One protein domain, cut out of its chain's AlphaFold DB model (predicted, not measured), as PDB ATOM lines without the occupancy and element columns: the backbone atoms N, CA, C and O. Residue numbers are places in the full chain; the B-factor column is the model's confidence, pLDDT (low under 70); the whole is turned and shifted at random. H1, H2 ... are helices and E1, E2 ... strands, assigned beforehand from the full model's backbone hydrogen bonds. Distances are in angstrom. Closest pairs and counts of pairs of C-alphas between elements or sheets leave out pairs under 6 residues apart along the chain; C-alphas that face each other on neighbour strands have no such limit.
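What this domain is: This is residues 110 to 225 of the 228 residues of an uncharacterized protein of Oscillibacter sp. 1-3 (UniProt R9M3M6). What does the model look like? A long twisted hairpin of E5 and E6 makes the longest axis, and its tip, residues 165 to 170, sticks out free; by its other end is the four-stranded sheet E1 to E4, with helix H2 packed over one face of that sheet and also over E6. E7 pairs with E6 in the body. What is it made of? The 116 residues printed hold, in order, E1 E2 E3 E4 E5 E6 H1 E7 H2 H3, a mixed class of helices and strands, in antiparallel sheets E1 E2 E3 E4 and E5 E6 E7. The whole is only just loose, close to compact, with a radius of gyration of the C-alphas of 16.3 A and spans of 56 by 32 by 24 A.

Where its parts are: Where are the first strands? E1 is residues 112 to 116, from C-alpha 112 at (138.180, 131.522, 91.149); E2 is 126 to 130, E3 134 to 139 and E4 141 to 146. Where are the long strands? E5, residues 150 to 166, is 44.6 A long, and E6, residues 169 to 185, is 43.4 A and bends by 63 degrees at residue 181. What follows? H1 is residues 191 to 194, E7 197 to 201, H2 204 to 217 with 19.9 A, and H3 221 to 224, ending at C-alpha 224 at (120.840, 134.581, 91.568).

How they stand to each other: How is the first sheet paired? E1 E2 E3 E4 is a meander, each strand the antiparallel neighbour of the one before: N 114 and O 128 are 3.0 A apart, N 129 and O 136 2.8 A, N 137 and O 143 2.9 A. How is the twisted second sheet paired? E5 and E6 are a hairpin, with N 162 and O 173 2.8 A apart; E6 and E7 are antiparallel, with N 181 and O 199 2.8 A apart. Where is H2? It makes two layers, a helix on one face of a sheet, with each sheet: over E1 and E2 at a height of 9.0 A, and over E6 and, only just, E7 with 3 C-alphas, at 10.2 A. The closest C-alphas of E1 and H2 are those of Gly 112 and Tyr 217, 5.8 A; those of E6 and H2 are Val 179 and Trp 204, 6.3 A. What of the short helices? With residues 214 to 215 alone, H2 only just touches H3, only at the corner, with 3 pairs within 8 A, the closest being the C-alphas of Ala 215 and Ala 221, 5.4 A; H1 and H2 are apart. In H2 every O i to N i+4 pair is within hydrogen-bond range; H1 and H3 are too short for one.

The domain as a whole: How far does it reach? The two C-alphas farthest apart are those of Asp 110 and Gly 168, 57.6 A. Is it cut, and are links long? The printed part has no cut; no link is long, and E1 to E2, with 9 residues between them, is short but not tight. Where is confidence low? The mean pLDDT of the printed part is 76.1, and residues 159 to 178 and 189 to 196 are under 70.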
ATOM      1  N   ASP A 110     137.000 123.602  92.325       87.44
ATOM      2  CA  ASP A 110     137.908 124.633  91.835       87.44
ATOM      3  C   ASP A 110     137.387 126.031  92.197       87.44
ATOM      4  O   ASP A 110     136.181 126.291  92.156       87.44
ATOM      5  N   PHE A 111     138.302 126.925  92.572       89.38
ATOM      6  CA  PHE A 111     137.977 128.273  93.028       89.38
ATOM      7  C   PHE A 111     138.603 129.326  92.122       89.38
ATOM      8  O   PHE A 111     139.827 129.437  92.019       89.38
ATOM      9  N   GLY A 112     137.757 130.205  91.594       88.44
ATOM     10  CA  GLY A 112     138.180 131.522  91.149       88.44
ATOM     11  C   GLY A 112     138.586 132.379  92.341       88.44
ATOM     12  O   GLY A 112     137.985 132.291  93.414       88.44
ATOM     13  N   ARG A 113     139.604 133.225  92.163       91.56
ATOM     14  CA  ARG A 113     140.185 134.030  93.245       91.56
ATOM     15  C   ARG A 113     140.289 135.497  92.853       91.56
ATOM     16  O   ARG A 113     140.701 135.809  91.739       91.56
ATOM     17  N   THR A 114     139.980 136.389  93.788       90.94
ATOM     18  CA  THR A 114     140.312 137.814  93.683       90.94
ATOM     19  C   THR A 114     140.703 138.382  95.045       90.94
ATOM     20  O   THR A 114     140.176 137.970  96.083       90.94
ATOM     21  N   ASP A 115     141.641 139.326  95.027       89.81
ATOM     22  CA  ASP A 115     142.198 139.981  96.207       89.81
ATOM     23  C   ASP A 115     141.908 141.483  96.162       89.81
ATOM     24  O   ASP A 115     142.267 142.179  95.210       89.81
ATOM     25  N   PHE A 116     141.313 142.005  97.230       87.44
ATOM     26  CA  PHE A 116     141.019 143.420  97.410       87.44
ATOM     27  C   PHE A 116     141.984 144.033  98.432       87.44
ATOM     28  O   PHE A 116     142.057 143.628  99.594       87.44
ATOM     29  N   LEU A 117     142.755 145.029  97.989       85.50
ATOM     30  CA  LEU A 117     143.859 145.613  98.755       85.50
ATOM     31  C   LEU A 117     143.502 147.003  99.306       85.50
ATOM     32  O   LEU A 117     144.073 148.006  98.878       85.50
ATOM     33  N   ASN A 118     142.601 147.081 100.289       82.06
ATOM     34  CA  ASN A 118     142.245 148.357 100.925       82.06
ATOM     35  C   ASN A 118     143.221 148.705 102.058       82.06
ATOM     36  O   ASN A 118     142.958 148.474 103.235       82.06
ATOM     37  N   THR A 119     144.377 149.276 101.715       77.31
ATOM     38  CA  THR A 119     145.470 149.527 102.679       77.31
ATOM     39  C   THR A 119     145.138 150.531 103.786       77.31
ATOM     40  O   THR A 119     145.870 150.583 104.774       77.31
ATOM     41  N   PHE A 120     144.079 151.328 103.628       71.19
ATOM     42  CA  PHE A 120     143.665 152.357 104.587       71.19
ATOM     43  C   PHE A 120     142.718 151.842 105.674       71.19
ATOM     44  O   PHE A 120     142.849 152.249 106.825       71.19
ATOM     45  N   GLU A 121     141.780 150.969 105.312       71.06
ATOM     46  CA  GLU A 121     140.703 150.520 106.204       71.06
ATOM     47  C   GLU A 121     140.949 149.113 106.743       71.06
ATOM     48  O   GLU A 121     140.614 148.817 107.891       71.06
ATOM     49  N   ASP A 122     141.561 148.246 105.931       79.25
ATOM     50  CA  ASP A 122     141.643 146.829 106.245       79.25
ATOM     51  C   ASP A 122     142.952 146.464 106.951       79.25
ATOM     52  O   ASP A 122     144.054 146.930 106.638       79.25
ATOM     53  N   ARG A 123     142.835 145.546 107.912       76.69
ATOM     54  CA  ARG A 123     143.980 144.966 108.626       76.69
ATOM     55  C   ARG A 123     144.670 143.850 107.838       76.69
ATOM     56  O   ARG A 123     145.862 143.599 108.030       76.69
ATOM     57  N   PHE A 124     143.925 143.185 106.964       82.62
ATOM     58  CA  PHE A 124     144.392 142.141 106.061       82.62
ATOM     59  C   PHE A 124     143.836 142.410 104.663       82.62
ATOM     60  O   PHE A 124     142.761 142.998 104.570       82.62
ATOM     61  N   PRO A 125     144.507 141.969 103.586       86.50
ATOM     62  CA  PRO A 125     143.890 142.025 102.271       86.50
ATOM     63  C   PRO A 125     142.628 141.160 102.287       86.50
ATOM     64  O   PRO A 125     142.653 140.033 102.795       86.50
ATOM     65  N   ALA A 126     141.527 141.712 101.784       88.44
ATOM     66  CA  ALA A 126     140.293 140.960 101.681       88.44
ATOM     67  C   ALA A 126     140.398 140.005 100.491       88.44
ATOM     68  O   ALA A 126     140.894 140.386  99.433       88.44
ATOM     69  N   ARG A 127     139.954 138.764 100.658       91.38
ATOM     70  CA  ARG A 127     140.026 137.735  99.617       91.38
ATOM     71  C   ARG A 127     138.650 137.145  99.389       91.38
ATOM     72  O   ARG A 127     137.990 136.739 100.342       91.38
ATOM     73  N   LEU A 128     138.247 137.075  98.127       91.12
ATOM     74  CA  LEU A 128     137.045 136.376  97.698       91.12
ATOM     75  C   LEU A 128     137.453 135.168  96.855       91.12
ATOM     76  O   LEU A 128     138.146 135.298  95.845       91.12
ATOM     77  N   LEU A 129     136.998 134.000  97.289       91.56
ATOM     78  CA  LEU A 129     137.064 132.749  96.556       91.56
ATOM     79  C   LEU A 129     135.647 132.393  96.114       91.56
ATOM     80  O   LEU A 129     134.758 132.254  96.955       91.56
ATOM     81  N   ALA A 130     135.434 132.236  94.814       89.69
ATOM     82  CA  ALA A 130     134.150 131.840  94.251       89.69
ATOM     83  C   ALA A 130     134.302 130.491  93.551       89.69
ATOM     84  O   ALA A 130     135.156 130.333  92.683       89.69
ATOM     85  N   GLY A 131     133.478 129.525  93.940       88.75
ATOM     86  CA  GLY A 131     133.366 128.227  93.288       88.75
ATOM     87  C   GLY A 131     131.905 127.854  93.014       88.75
ATOM     88  O   GLY A 131     130.990 128.624  93.341       88.75
ATOM     89  N   PRO A 132     131.671 126.673  92.425       86.38
ATOM     90  CA  PRO A 132     130.336 126.224  92.045       86.38
ATOM     91  C   PRO A 132     129.422 125.973  93.254       86.38
ATOM     92  O   PRO A 132     128.267 126.412  93.241       86.38
ATOM     93  N   ASP A 133     129.931 125.340  94.315       87.69
ATOM     94  CA  ASP A 133     129.130 124.910  95.471       87.69
ATOM     95  C   ASP A 133     129.328 125.801  96.704       87.69
ATOM     96  O   ASP A 133     128.406 125.994  97.505       87.69
ATOM     97  N   PHE A 134     130.521 126.379  96.848       88.94
ATOM     98  CA  PHE A 134     130.867 127.234  97.979       88.94
ATOM     99  C   PHE A 134     131.632 128.481  97.564       88.94
ATOM    100  O   PHE A 134     132.516 128.429  96.708       88.94
ATOM    101  N   TRP A 135     131.341 129.592  98.234       90.00
ATOM    102  CA  TRP A 135     132.163 130.796  98.214       90.00
ATOM    103  C   TRP A 135     132.785 131.005  99.584       90.00
ATOM    104  O   TRP A 135     132.212 130.635 100.606       90.00
ATOM    105  N   LEU A 136     133.953 131.628  99.614       90.81
ATOM    106  CA  LEU A 136     134.625 132.018 100.841       90.81
ATOM    107  C   LEU A 136     135.031 133.477 100.720       90.81
ATOM    108  O   LEU A 136     135.711 133.866  99.775       90.81
ATOM    109  N   TYR A 137     134.636 134.276 101.703       90.06
ATOM    110  CA  TYR A 137     135.057 135.659 101.824       90.06
ATOM    111  C   TYR A 137     135.848 135.850 103.112       90.06
ATOM    112  O   TYR A 137     135.379 135.539 104.206       90.06
ATOM    113  N   PHE A 138     137.064 136.361 102.983       88.00
ATOM    114  CA  PHE A 138     137.932 136.688 104.100       88.00
ATOM    115  C   PHE A 138     138.132 138.198 104.171       88.00
ATOM    116  O   PHE A 138     138.682 138.790 103.247       88.00
ATOM    117  N   ARG A 139     137.747 138.809 105.296       85.06
ATOM    118  CA  ARG A 139     138.082 140.193 105.665       85.06
ATOM    119  C   ARG A 139     138.189 140.284 107.183       85.06
ATOM    120  O   ARG A 139     137.211 140.574 107.863       85.06
ATOM    121  N   ASP A 140     139.373 139.959 107.713       76.94
ATOM    122  CA  ASP A 140     139.667 139.726 109.147       76.94
ATOM    123  C   ASP A 140     138.971 138.465 109.714       76.94
ATOM    124  O   ASP A 140     139.610 137.580 110.293       76.94
ATOM    125  N   VAL A 141     137.677 138.311 109.438       81.94
ATOM    126  CA  VAL A 141     136.889 137.099 109.673       81.94
ATOM    127  C   VAL A 141     136.654 136.374 108.348       81.94
ATOM    128  O   VAL A 141     136.470 137.000 107.307       81.94
ATOM    129  N   CYS A 142     136.698 135.044 108.392       86.06
ATOM    130  CA  CYS A 142     136.378 134.179 107.268       86.06
ATOM    131  C   CYS A 142     134.905 133.754 107.338       86.06
ATOM    132  O   CYS A 142     134.453 133.248 108.369       86.06
ATOM    133  N   GLN A 143     134.171 133.965 106.250       86.38
ATOM    134  CA  GLN A 143     132.784 133.550 106.068       86.38
ATOM    135  C   GLN A 143     132.695 132.629 104.855       86.38
ATOM    136  O   GLN A 143     133.305 132.894 103.819       86.38
ATOM    137  N   ILE A 144     131.952 131.532 104.995       87.38
ATOM    138  CA  ILE A 144     131.728 130.562 103.923       87.38
ATOM    139  C   ILE A 144     130.251 130.576 103.578       87.38
ATOM    140  O   ILE A 144     129.397 130.448 104.454       87.38
ATOM    141  N   TYR A 145     129.974 130.690 102.290       85.44
ATOM    142  CA  TYR A 145     128.641 130.726 101.731       85.44
ATOM    143  C   TYR A 145     128.416 129.473 100.909       85.44
ATOM    144  O   TYR A 145     129.203 129.158 100.019       85.44
ATOM    145  N   ARG A 146     127.320 128.772 101.169       86.56
ATOM    146  CA  ARG A 146     126.874 127.654 100.346       86.56
ATOM    147  C   ARG A 146     125.977 128.187  99.236       86.56
ATOM    148  O   ARG A 146     124.926 128.753  99.522       86.56
ATOM    149  N   THR A 147     126.358 127.981  97.978       84.19
ATOM    150  CA  THR A 147     125.601 128.496  96.822       84.19
ATOM    151  C   THR A 147     124.217 127.870  96.727       84.19
ATOM    152  O   THR A 147     123.271 128.524  96.299       84.19
ATOM    153  N   ALA A 148     124.061 126.625  97.188       83.69
ATOM    154  CA  ALA A 148     122.757 125.988  97.283       83.69
ATOM    155  C   ALA A 148     121.806 126.765  98.207       83.69
ATOM    156  O   ALA A 148     120.623 126.842  97.910       83.69
ATOM    157  N   ASP A 149     122.277 127.372  99.291       82.94
ATOM    158  CA  ASP A 149     121.394 128.036 100.255       82.94
ATOM    159  C   ASP A 149     120.980 129.440  99.795       82.94
ATOM    160  O   ASP A 149     120.055 130.031 100.354       82.94
ATOM    161  N   MET A 150     121.636 129.967  98.759       83.06
ATOM    162  CA  MET A 150     121.358 131.284  98.198       83.06
ATOM    163  C   MET A 150     120.047 131.275  97.412       83.06
ATOM    164  O   MET A 150     119.794 130.397  96.589       83.06
ATOM    165  N   GLU A 151     119.213 132.279  97.661       81.00
ATOM    166  CA  GLU A 151     118.012 132.559  96.879       81.00
ATOM    167  C   GLU A 151     118.262 133.707  95.904       81.00
ATOM    168  O   GLU A 151     117.888 133.611  94.739       81.00
ATOM    169  N   LYS A 152     118.858 134.810  96.384       80.88
ATOM    170  CA  LYS A 152     119.066 136.030  95.595       80.88
ATOM    171  C   LYS A 152     120.340 136.765  96.011       80.88
ATOM    172  O   LYS A 152     120.711 136.792  97.181       80.88
ATOM    173  N   LEU A 153     120.968 137.421  95.045       81.94
ATOM    174  CA  LEU A 153     122.095 138.327  95.213       81.94
ATOM    175  C   LEU A 153     121.650 139.747  94.883       81.94
ATOM    176  O   LEU A 153     120.896 139.989  93.935       81.94
ATOM    177  N   GLY A 154     122.137 140.697  95.670       78.75
ATOM    178  CA  GLY A 154     121.873 142.115  95.483       78.75
ATOM    179  C   GLY A 154     123.106 142.952  95.776       78.75
ATOM    180  O   GLY A 154     124.024 142.520  96.465       78.75
ATOM    181  N   ALA A 155     123.119 144.170  95.256       81.25
ATOM    182  CA  ALA A 155     124.095 145.178  95.627       81.25
ATOM    183  C   ALA A 155     123.390 146.261  96.433       81.25
ATOM    184  O   ALA A 155     122.347 146.774  96.021       81.25
ATOM    185  N   ARG A 156     123.954 146.620  97.583       77.69
ATOM    186  CA  ARG A 156     123.450 147.703  98.415       77.69
ATOM    187  C   ARG A 156     124.560 148.703  98.670       77.69
ATOM    188  O   ARG A 156     125.606 148.354  99.198       77.69
ATOM    189  N   GLU A 157     124.316 149.961  98.338       76.12
ATOM    190  CA  GLU A 157     125.232 151.028  98.727       76.12
ATOM    191  C   GLU A 157     125.187 151.214 100.250       76.12
ATOM    192  O   GLU A 157     124.122 151.406 100.856       76.12
ATOM    193  N   GLU A 158     126.350 151.124 100.887       70.00
ATOM    194  CA  GLU A 158     126.501 151.382 102.309       70.00
ATOM    195  C   GLU A 158     126.744 152.875 102.504       70.00
ATOM    196  O   GLU A 158     127.801 153.404 102.170       70.00
ATOM    197  N   THR A 159     125.752 153.579 103.049       65.50
ATOM    198  CA  THR A 159     125.876 155.009 103.358       65.50
ATOM    199  C   THR A 159     126.153 155.219 104.841       65.50
ATOM    200  O   THR A 159     125.358 154.788 105.683       65.50
ATOM    201  N   VAL A 160     127.199 155.971 105.173       57.62
ATOM    202  CA  VAL A 160     127.467 156.430 106.540       57.62
ATOM    203  C   VAL A 160     126.824 157.800 106.752       57.62
ATOM    204  O   VAL A 160     126.802 158.664 105.874       57.62
ATOM    205  N   ARG A 161     126.240 158.005 107.937       51.91
ATOM    206  CA  ARG A 161     125.654 159.292 108.331       51.91
ATOM    207  C   ARG A 161     126.734 160.146 108.980       51.91
ATOM    208  O   ARG A 161     127.122 159.877 110.112       51.91
ATOM    209  N   VAL A 162     127.161 161.195 108.292       51.91
ATOM    210  CA  VAL A 162     128.146 162.150 108.803       51.91
ATOM    211  C   VAL A 162     127.421 163.408 109.279       51.91
ATOM    212  O   VAL A 162     126.524 163.931 108.609       51.91
ATOM    213  N   HIS A 163     127.783 163.882 110.470       49.56
ATOM    214  CA  HIS A 163     127.339 165.177 110.973       49.56
ATOM    215  C   HIS A 163     128.385 166.217 110.580       49.56
ATOM    216  O   HIS A 163     129.498 166.191 111.095       49.56
ATOM    217  N   CYS A 164     128.030 167.126 109.676       50.34
ATOM    218  CA  CYS A 164     128.903 168.223 109.277       50.34
ATOM    219  C   CYS A 164     128.340 169.544 109.802       50.34
ATOM    220  O   CYS A 164     127.134 169.793 109.751       50.34
ATOM    221  N   LYS A 165     129.227 170.405 110.302       42.41
ATOM    222  CA  LYS A 165     128.910 171.796 110.623       42.41
ATOM    223  C   LYS A 165     129.405 172.649 109.459       42.41
ATOM    224  O   LYS A 165     130.607 172.709 109.234       42.41
ATOM    225  N   SER A 166     128.492 173.271 108.721       48.78
ATOM    226  CA  SER A 166     128.821 174.243 107.671       48.78
ATOM    227  C   SER A 166     128.115 175.554 107.996       48.78
ATOM    228  O   SER A 166     126.912 175.550 108.250       48.78
ATOM    229  N   GLY A 167     128.867 176.656 108.087       51.84
ATOM    230  CA  GLY A 167     128.309 177.990 108.348       51.84
ATOM    231  C   GLY A 167     127.460 178.105 109.625       51.84
ATOM    232  O   GLY A 167     126.428 178.762 109.617       51.84
ATOM    233  N   GLY A 168     127.827 177.416 110.711       56.00
ATOM    234  CA  GLY A 168     127.084 177.451 111.983       56.00
ATOM    235  C   GLY A 168     125.868 176.515 112.068       56.00
ATOM    236  O   GLY A 168     125.443 176.188 113.178       56.00
ATOM    237  N   VAL A 169     125.378 175.977 110.947       48.41
ATOM    238  CA  VAL A 169     124.256 175.026 110.910       48.41
ATOM    239  C   VAL A 169     124.781 173.586 110.942       48.41
ATOM    240  O   VAL A 169     125.671 173.199 110.179       48.41
ATOM    241  N   ARG A 170     124.243 172.764 111.854       47.38
ATOM    242  CA  ARG A 170     124.492 171.312 111.869       47.38
ATOM    243  C   ARG A 170     123.636 170.662 110.786       47.38
ATOM    244  O   ARG A 170     122.422 170.599 110.929       47.38
ATOM    245  N   MET A 171     124.267 170.139 109.738       45.97
ATOM    246  CA  MET A 171     123.597 169.344 108.712       45.97
ATOM    247  C   MET A 171     123.975 167.867 108.829       45.97
ATOM    248  O   MET A 171     125.123 167.500 109.094       45.97
ATOM    249  N   ARG A 172     122.980 167.002 108.619       49.94
ATOM    250  CA  ARG A 172     123.147 165.549 108.571       49.94
ATOM    251  C   ARG A 172     123.261 165.128 107.111       49.94
ATOM    252  O   ARG A 172     122.270 165.179 106.389       49.94
ATOM    253  N   ARG A 173     124.448 164.703 106.673       45.16
ATOM    254  CA  ARG A 173     124.686 164.249 105.296       45.16
ATOM    255  C   ARG A 173     124.906 162.739 105.289       45.16
ATOM    256  O   ARG A 173     125.672 162.215 106.093       45.16
ATOM    257  N   LYS A 174     124.203 162.024 104.412       47.00
ATOM    258  CA  LYS A 174     124.541 160.633 104.086       47.00
ATOM    259  C   LYS A 174     125.644 160.674 103.035       47.00
ATOM    260  O   LYS A 174     125.476 161.352 102.026       47.00
ATOM    261  N   VAL A 175     126.757 160.007 103.299       56.03
ATOM    262  CA  VAL A 175     127.892 159.893 102.378       56.03
ATOM    263  C   VAL A 175     128.066 158.410 102.063       56.03
ATOM    264  O   VAL A 175     127.967 157.589 102.977       56.03
ATOM    265  N   GLY A 176     128.249 158.059 100.789       55.34
ATOM    266  CA  GLY A 176     128.581 156.690 100.391       55.34
ATOM    267  C   GLY A 176     129.910 156.287 101.028       55.34
ATOM    268  O   GLY A 176     130.891 157.016 100.909       55.34
ATOM    269  N   ALA A 177     129.911 155.187 101.774       61.88
ATOM    270  CA  ALA A 177     131.090 154.636 102.439       61.88
ATOM    271  C   ALA A 177     131.624 153.393 101.719       61.88
ATOM    272  O   ALA A 177     132.818 153.139 101.766       61.88
ATOM    273  N   GLY A 178     130.760 152.661 101.010       69.94
ATOM    274  CA  GLY A 178     131.134 151.488 100.230       69.94
ATOM    275  C   GLY A 178     129.916 150.820  99.599       69.94
ATOM    276  O   GLY A 178     128.823 151.389  99.562       69.94
ATOM    277  N   VAL A 179     130.091 149.595  99.116       77.75
ATOM    278  CA  VAL A 179     129.031 148.783  98.509       77.75
ATOM    279  C   VAL A 179     129.055 147.401  99.144       77.75
ATOM    280  O   VAL A 179     130.085 146.742  99.128       77.75
ATOM    281  N   SER A 180     127.942 146.928  99.696       79.06
ATOM    282  CA  SER A 180     127.822 145.548 100.157       79.06
ATOM    283  C   SER A 180     127.112 144.677  99.129       79.06
ATOM    284  O   SER A 180     126.030 145.001  98.634       79.06
ATOM    285  N   LEU A 181     127.729 143.542  98.816       78.69
ATOM    286  CA  LEU A 181     127.069 142.423  98.162       78.69
ATOM    287  C   LEU A 181     126.223 141.709  99.220       78.69
ATOM    288  O   LEU A 181     126.746 141.186 100.204       78.69
ATOM    289  N   THR A 182     124.906 141.736  99.045       79.44
ATOM    290  CA  THR A 182     123.944 141.105  99.950       79.44
ATOM    291  C   THR A 182     123.579 139.725  99.432       79.44
ATOM    292  O   THR A 182     123.173 139.597  98.274       79.44
ATOM    293  N   VAL A 183     123.671 138.722 100.302       79.44
ATOM    294  CA  VAL A 183     123.246 137.348 100.026       79.44
ATOM    295  C   VAL A 183     121.937 137.088 100.770       79.44
ATOM    296  O   VAL A 183     121.912 137.024 102.001       79.44
ATOM    297  N   ASP A 184     120.843 136.962 100.018       78.25
ATOM    298  CA  ASP A 184     119.550 136.522 100.538       78.25
ATOM    299  C   ASP A 184     119.500 134.989 100.484       78.25
ATOM    300  O   ASP A 184     119.668 134.393  99.416       78.25
ATOM    301  N   TYR A 185     119.242 134.348 101.623       78.00
ATOM    302  CA  TYR A 185     119.135 132.892 101.728       78.00
ATOM    303  C   TYR A 185     117.694 132.400 101.599       78.00
ATOM    304  O   TYR A 185     116.752 133.090 102.003       78.00
ATOM    305  N   ARG A 186     117.527 131.165 101.113       75.38
ATOM    306  CA  ARG A 186     116.226 130.489 101.062       75.38
ATOM    307  C   ARG A 186     115.700 130.272 102.482       75.38
ATOM    308  O   ARG A 186     116.436 129.812 103.357       75.38
ATOM    309  N   LYS A 187     114.433 130.630 102.729       73.31
ATOM    310  CA  LYS A 187     113.823 130.708 104.078       73.31
ATOM    311  C   LYS A 187     113.852 129.402 104.883       73.31
ATOM    312  O   LYS A 187     113.735 129.439 106.104       73.31
ATOM    313  N   ASP A 188     113.975 128.270 104.206       72.69
ATOM    314  CA  ASP A 188     114.039 126.914 104.750       72.69
ATOM    315  C   ASP A 188     115.446 126.497 105.219       72.69
ATOM    316  O   ASP A 188     115.604 125.457 105.857       72.69
ATOM    317  N   THR A 189     116.470 127.314 104.964       67.25
ATOM    318  CA  THR A 189     117.867 126.987 105.285       67.25
ATOM    319  C   THR A 189     118.287 127.463 106.677       67.25
ATOM    320  O   THR A 189     117.765 128.434 107.232       67.25
ATOM    321  N   ALA A 190     119.295 126.802 107.255       65.56
ATOM    322  CA  ALA A 190     119.883 127.221 108.529       65.56
ATOM    323  C   ALA A 190     120.505 128.632 108.452       65.56
ATOM    324  O   ALA A 190     120.464 129.367 109.439       65.56
ATOM    325  N   ALA A 191     121.014 129.026 107.278       63.16
ATOM    326  CA  ALA A 191     121.585 130.347 107.021       63.16
ATOM    327  C   ALA A 191     120.535 131.473 107.087       63.16
ATOM    328  O   ALA A 191     120.808 132.538 107.637       63.16
ATOM    329  N   ALA A 192     119.294 131.219 106.651       61.16
ATOM    330  CA  ALA A 192     118.212 132.205 106.734       61.16
ATOM    331  C   ALA A 192     117.859 132.619 108.175       61.16
ATOM    332  O   ALA A 192     117.372 133.730 108.393       61.16
ATOM    333  N   ARG A 193     118.151 131.773 109.177       58.53
ATOM    334  CA  ARG A 193     117.928 132.093 110.600       58.53
ATOM    335  C   ARG A 193     118.874 133.173 111.135       58.53
ATOM    336  O   ARG A 193     118.567 133.776 112.157       58.53
ATOM    337  N   GLN A 194     120.001 133.417 110.462       60.03
ATOM    338  CA  GLN A 194     120.984 134.439 110.844       60.03
ATOM    339  C   GLN A 194     120.753 135.789 110.139       60.03
ATOM    340  O   GLN A 194     121.387 136.781 110.497       60.03
ATOM    341  N   GLY A 195     119.796 135.859 109.207       55.31
ATOM    342  CA  GLY A 195     119.506 137.051 108.408       55.31
ATOM    343  C   GLY A 195     120.382 137.171 107.151       55.31
ATOM    344  O   GLY A 195     121.225 136.313 106.897       55.31
ATOM    345  N   PRO A 196     120.158 138.208 106.321       56.66
ATOM    346  CA  PRO A 196     120.929 138.424 105.101       56.66
ATOM    347  C   PRO A 196     122.379 138.758 105.448       56.66
ATOM    348  O   PRO A 196     122.641 139.698 106.206       56.66
ATOM    349  N   ASP A 197     123.308 138.008 104.865       70.44
ATOM    350  CA  ASP A 197     124.735 138.200 105.095       70.44
ATOM    351  C   ASP A 197     125.316 139.171 104.059       70.44
ATOM    352  O   ASP A 197     124.783 139.330 102.952       70.44
ATOM    353  N   ARG A 198     126.360 139.905 104.447       74.94
ATOM    354  CA  ARG A 198     126.881 141.034 103.668       74.94
ATOM    355  C   ARG A 198     128.379 140.932 103.475       74.94
ATOM    356  O   ARG A 198     129.148 141.029 104.426       74.94
ATOM    357  N   VAL A 199     128.781 140.886 102.214       79.62
ATOM    358  CA  VAL A 199     130.173 141.023 101.796       79.62
ATOM    359  C   VAL A 199     130.416 142.494 101.478       79.62
ATOM    360  O   VAL A 199     129.975 142.999 100.449       79.62
ATOM    361  N   TYR A 200     131.065 143.215 102.392       80.19
ATOM    362  CA  TYR A 200     131.405 144.620 102.162       80.19
ATOM    363  C   TYR A 200     132.546 144.753 101.155       80.19
ATOM    364  O   TYR A 200     133.586 144.118 101.294       80.19
ATOM    365  N   LEU A 201     132.385 145.664 100.207       81.44
ATOM    366  CA  LEU A 201     133.374 146.044  99.212       81.44
ATOM    367  C   LEU A 201     133.576 147.561  99.292       81.44
ATOM    368  O   LEU A 201     132.630 148.326  99.477       81.44
ATOM    369  N   ALA A 202     134.822 148.011  99.171       78.81
ATOM    370  CA  ALA A 202     135.166 149.421  99.349       78.81
ATOM    371  C   ALA A 202     134.745 150.296  98.155       78.81
ATOM    372  O   ALA A 202     134.682 151.515  98.277       78.81
ATOM    373  N   SER A 203     134.451 149.698  96.996       80.81
ATOM    374  CA  SER A 203     134.048 150.436  95.797       80.81
ATOM    375  C   SER A 203     133.141 149.627  94.870       80.81
ATOM    376  O   SER A 203     133.057 148.399  94.944       80.81
ATOM    377  N   TRP A 204     132.486 150.330  93.944       79.44
ATOM    378  CA  TRP A 204     131.692 149.720  92.874       79.44
ATOM    379  C   TRP A 204     132.549 148.901  91.894       79.44
ATOM    380  O   TRP A 204     132.090 147.892  91.370       79.44
ATOM    381  N   GLU A 205     133.816 149.272  91.699       83.81
ATOM    382  CA  GLU A 205     134.770 148.490  90.898       83.81
ATOM    383  C   GLU A 205     135.069 147.129  91.543       83.81
ATOM    384  O   GLU A 205     135.129 146.107  90.856       83.81
ATOM    385  N   GLN A 206     135.202 147.091  92.875       85.62
ATOM    386  CA  GLN A 206     135.355 145.833  93.607       85.62
ATOM    387  C   GLN A 206     134.099 144.966  93.490       85.62
ATOM    388  O   GLN A 206     134.218 143.753  93.329       85.62
ATOM    389  N   LEU A 207     132.908 145.579  93.502       85.00
ATOM    390  CA  LEU A 207     131.655 144.871  93.230       85.00
ATOM    391  C   LEU A 207     131.633 144.281  91.823       85.00
ATOM    392  O   LEU A 207     131.280 143.115  91.680       85.00
ATOM    393  N   GLN A 208     132.019 145.046  90.803       85.88
ATOM    394  CA  GLN A 208     132.044 144.535  89.435       85.88
ATOM    395  C   GLN A 208     133.051 143.389  89.288       85.88
ATOM    396  O   GLN A 208     132.729 142.348  88.733       85.88
ATOM    397  N   THR A 209     134.232 143.522  89.891       88.56
ATOM    398  CA  THR A 209     135.244 142.455  89.908       88.56
ATOM    399  C   THR A 209     134.723 141.196  90.607       88.56
ATOM    400  O   THR A 209     134.945 140.081  90.137       88.56
ATOM    401  N   ALA A 210     134.008 141.355  91.727       87.19
ATOM    402  CA  ALA A 210     133.371 140.242  92.423       87.19
ATOM    403  C   ALA A 210     132.277 139.593  91.560       87.19
ATOM    404  O   ALA A 210     132.233 138.370  91.469       87.19
ATOM    405  N   LYS A 211     131.438 140.397  90.892       87.19
ATOM    406  CA  LYS A 211     130.412 139.937  89.944       87.19
ATOM    407  C   LYS A 211     131.013 139.113  88.813       87.19
ATOM    408  O   LYS A 211     130.558 137.997  88.586       87.19
ATOM    409  N   ASP A 212     132.050 139.627  88.162       88.62
ATOM    410  CA  ASP A 212     132.702 138.964  87.035       88.62
ATOM    411  C   ASP A 212     133.348 137.639  87.466       88.62
ATOM    412  O   ASP A 212     133.266 136.638  86.753       88.62
ATOM    413  N   LEU A 213     133.958 137.603  88.657       89.75
ATOM    414  CA  LEU A 213     134.508 136.371  89.224       89.75
ATOM    415  C   LEU A 213     133.404 135.346  89.510       89.75
ATOM    416  O   LEU A 213     133.515 134.182  89.128       89.75
ATOM    417  N   ILE A 214     132.334 135.785  90.170       87.56
ATOM    418  CA  ILE A 214     131.183 134.954  90.515       87.56
ATOM    419  C   ILE A 214     130.531 134.388  89.249       87.56
ATOM    420  O   ILE A 214     130.270 133.192  89.194       87.56
ATOM    421  N   ALA A 215     130.324 135.207  88.218       86.62
ATOM    422  CA  ALA A 215     129.735 134.777  86.952       86.62
ATOM    423  C   ALA A 215     130.582 133.706  86.248       86.62
ATOM    424  O   ALA A 215     130.041 132.766  85.676       86.62
ATOM    425  N   ARG A 216     131.917 133.804  86.327       87.62
ATOM    426  CA  ARG A 216     132.829 132.840  85.691       87.62
ATOM    427  C   ARG A 216     132.907 131.496  86.410       87.62
ATOM    428  O   ARG A 216     133.039 130.473  85.748       87.62
ATOM    429  N   TYR A 217     132.876 131.496  87.742       86.88
ATOM    430  CA  TYR A 217     133.176 130.302  88.546       86.88
ATOM    431  C   TYR A 217     131.964 129.714  89.280       86.88
ATOM    432  O   TYR A 217     132.051 128.613  89.823       86.88
ATOM    433  N   CYS A 218     130.824 130.408  89.292       85.19
ATOM    434  CA  CYS A 218     129.576 129.911  89.854       85.19
ATOM    435  C   CYS A 218     128.500 129.819  88.757       85.19
ATOM    436  O   CYS A 218     127.882 130.827  88.420       85.19
ATOM    437  N   PRO A 219     128.194 128.612  88.246       80.44
ATOM    438  CA  PRO A 219     127.195 128.428  87.187       80.44
ATOM    439  C   PRO A 219     125.787 128.916  87.558       80.44
ATOM    440  O   PRO A 219     124.988 129.243  86.690       80.44
ATOM    441  N   LYS A 220     125.464 128.976  88.858       78.12
ATOM    442  CA  LYS A 220     124.169 129.467  89.359       78.12
ATOM    443  C   LYS A 220     124.096 130.992  89.468       78.12
ATOM    444  O   LYS A 220     123.013 131.519  89.715       78.12
ATOM    445  N   ALA A 221     125.211 131.702  89.291       74.44
ATOM    446  CA  ALA A 221     125.305 133.140  89.511       74.44
ATOM    447  C   ALA A 221     124.275 133.944  88.711       74.44
ATOM    448  O   ALA A 221     123.605 134.794  89.291       74.44
ATOM    449  N   GLU A 222     124.111 133.655  87.415       71.81
ATOM    450  CA  GLU A 222     123.195 134.394  86.531       71.81
ATOM    451  C   GLU A 222     121.752 134.376  87.047       71.81
ATOM    452  O   GLU A 222     121.075 135.397  87.045       71.81
ATOM    453  N   THR A 223     121.306 133.239  87.587       76.00
ATOM    454  CA  THR A 223     119.949 133.095  88.140       76.00
ATOM    455  C   THR A 223     119.765 133.741  89.513       76.00
ATOM    456  O   THR A 223     118.634 133.957  89.947       76.00
ATOM    457  N   LEU A 224     120.864 134.034  90.215       78.00
ATOM    458  CA  LEU A 224     120.840 134.581  91.568       78.00
ATOM    459  C   LEU A 224     120.825 136.114  91.573       78.00
ATOM    460  O   LEU A 224     120.274 136.706  92.500       78.00
ATOM    461  N   TRP A 225     121.408 136.785  90.575       77.31
ATOM    462  CA  TRP A 225     121.429 138.249  90.524       77.31
ATOM    463  C   TRP A 225     120.028 138.828  90.305       77.31
ATOM    464  O   TRP A 225     119.359 138.535  89.318       77.31
TER     465      TRP A 225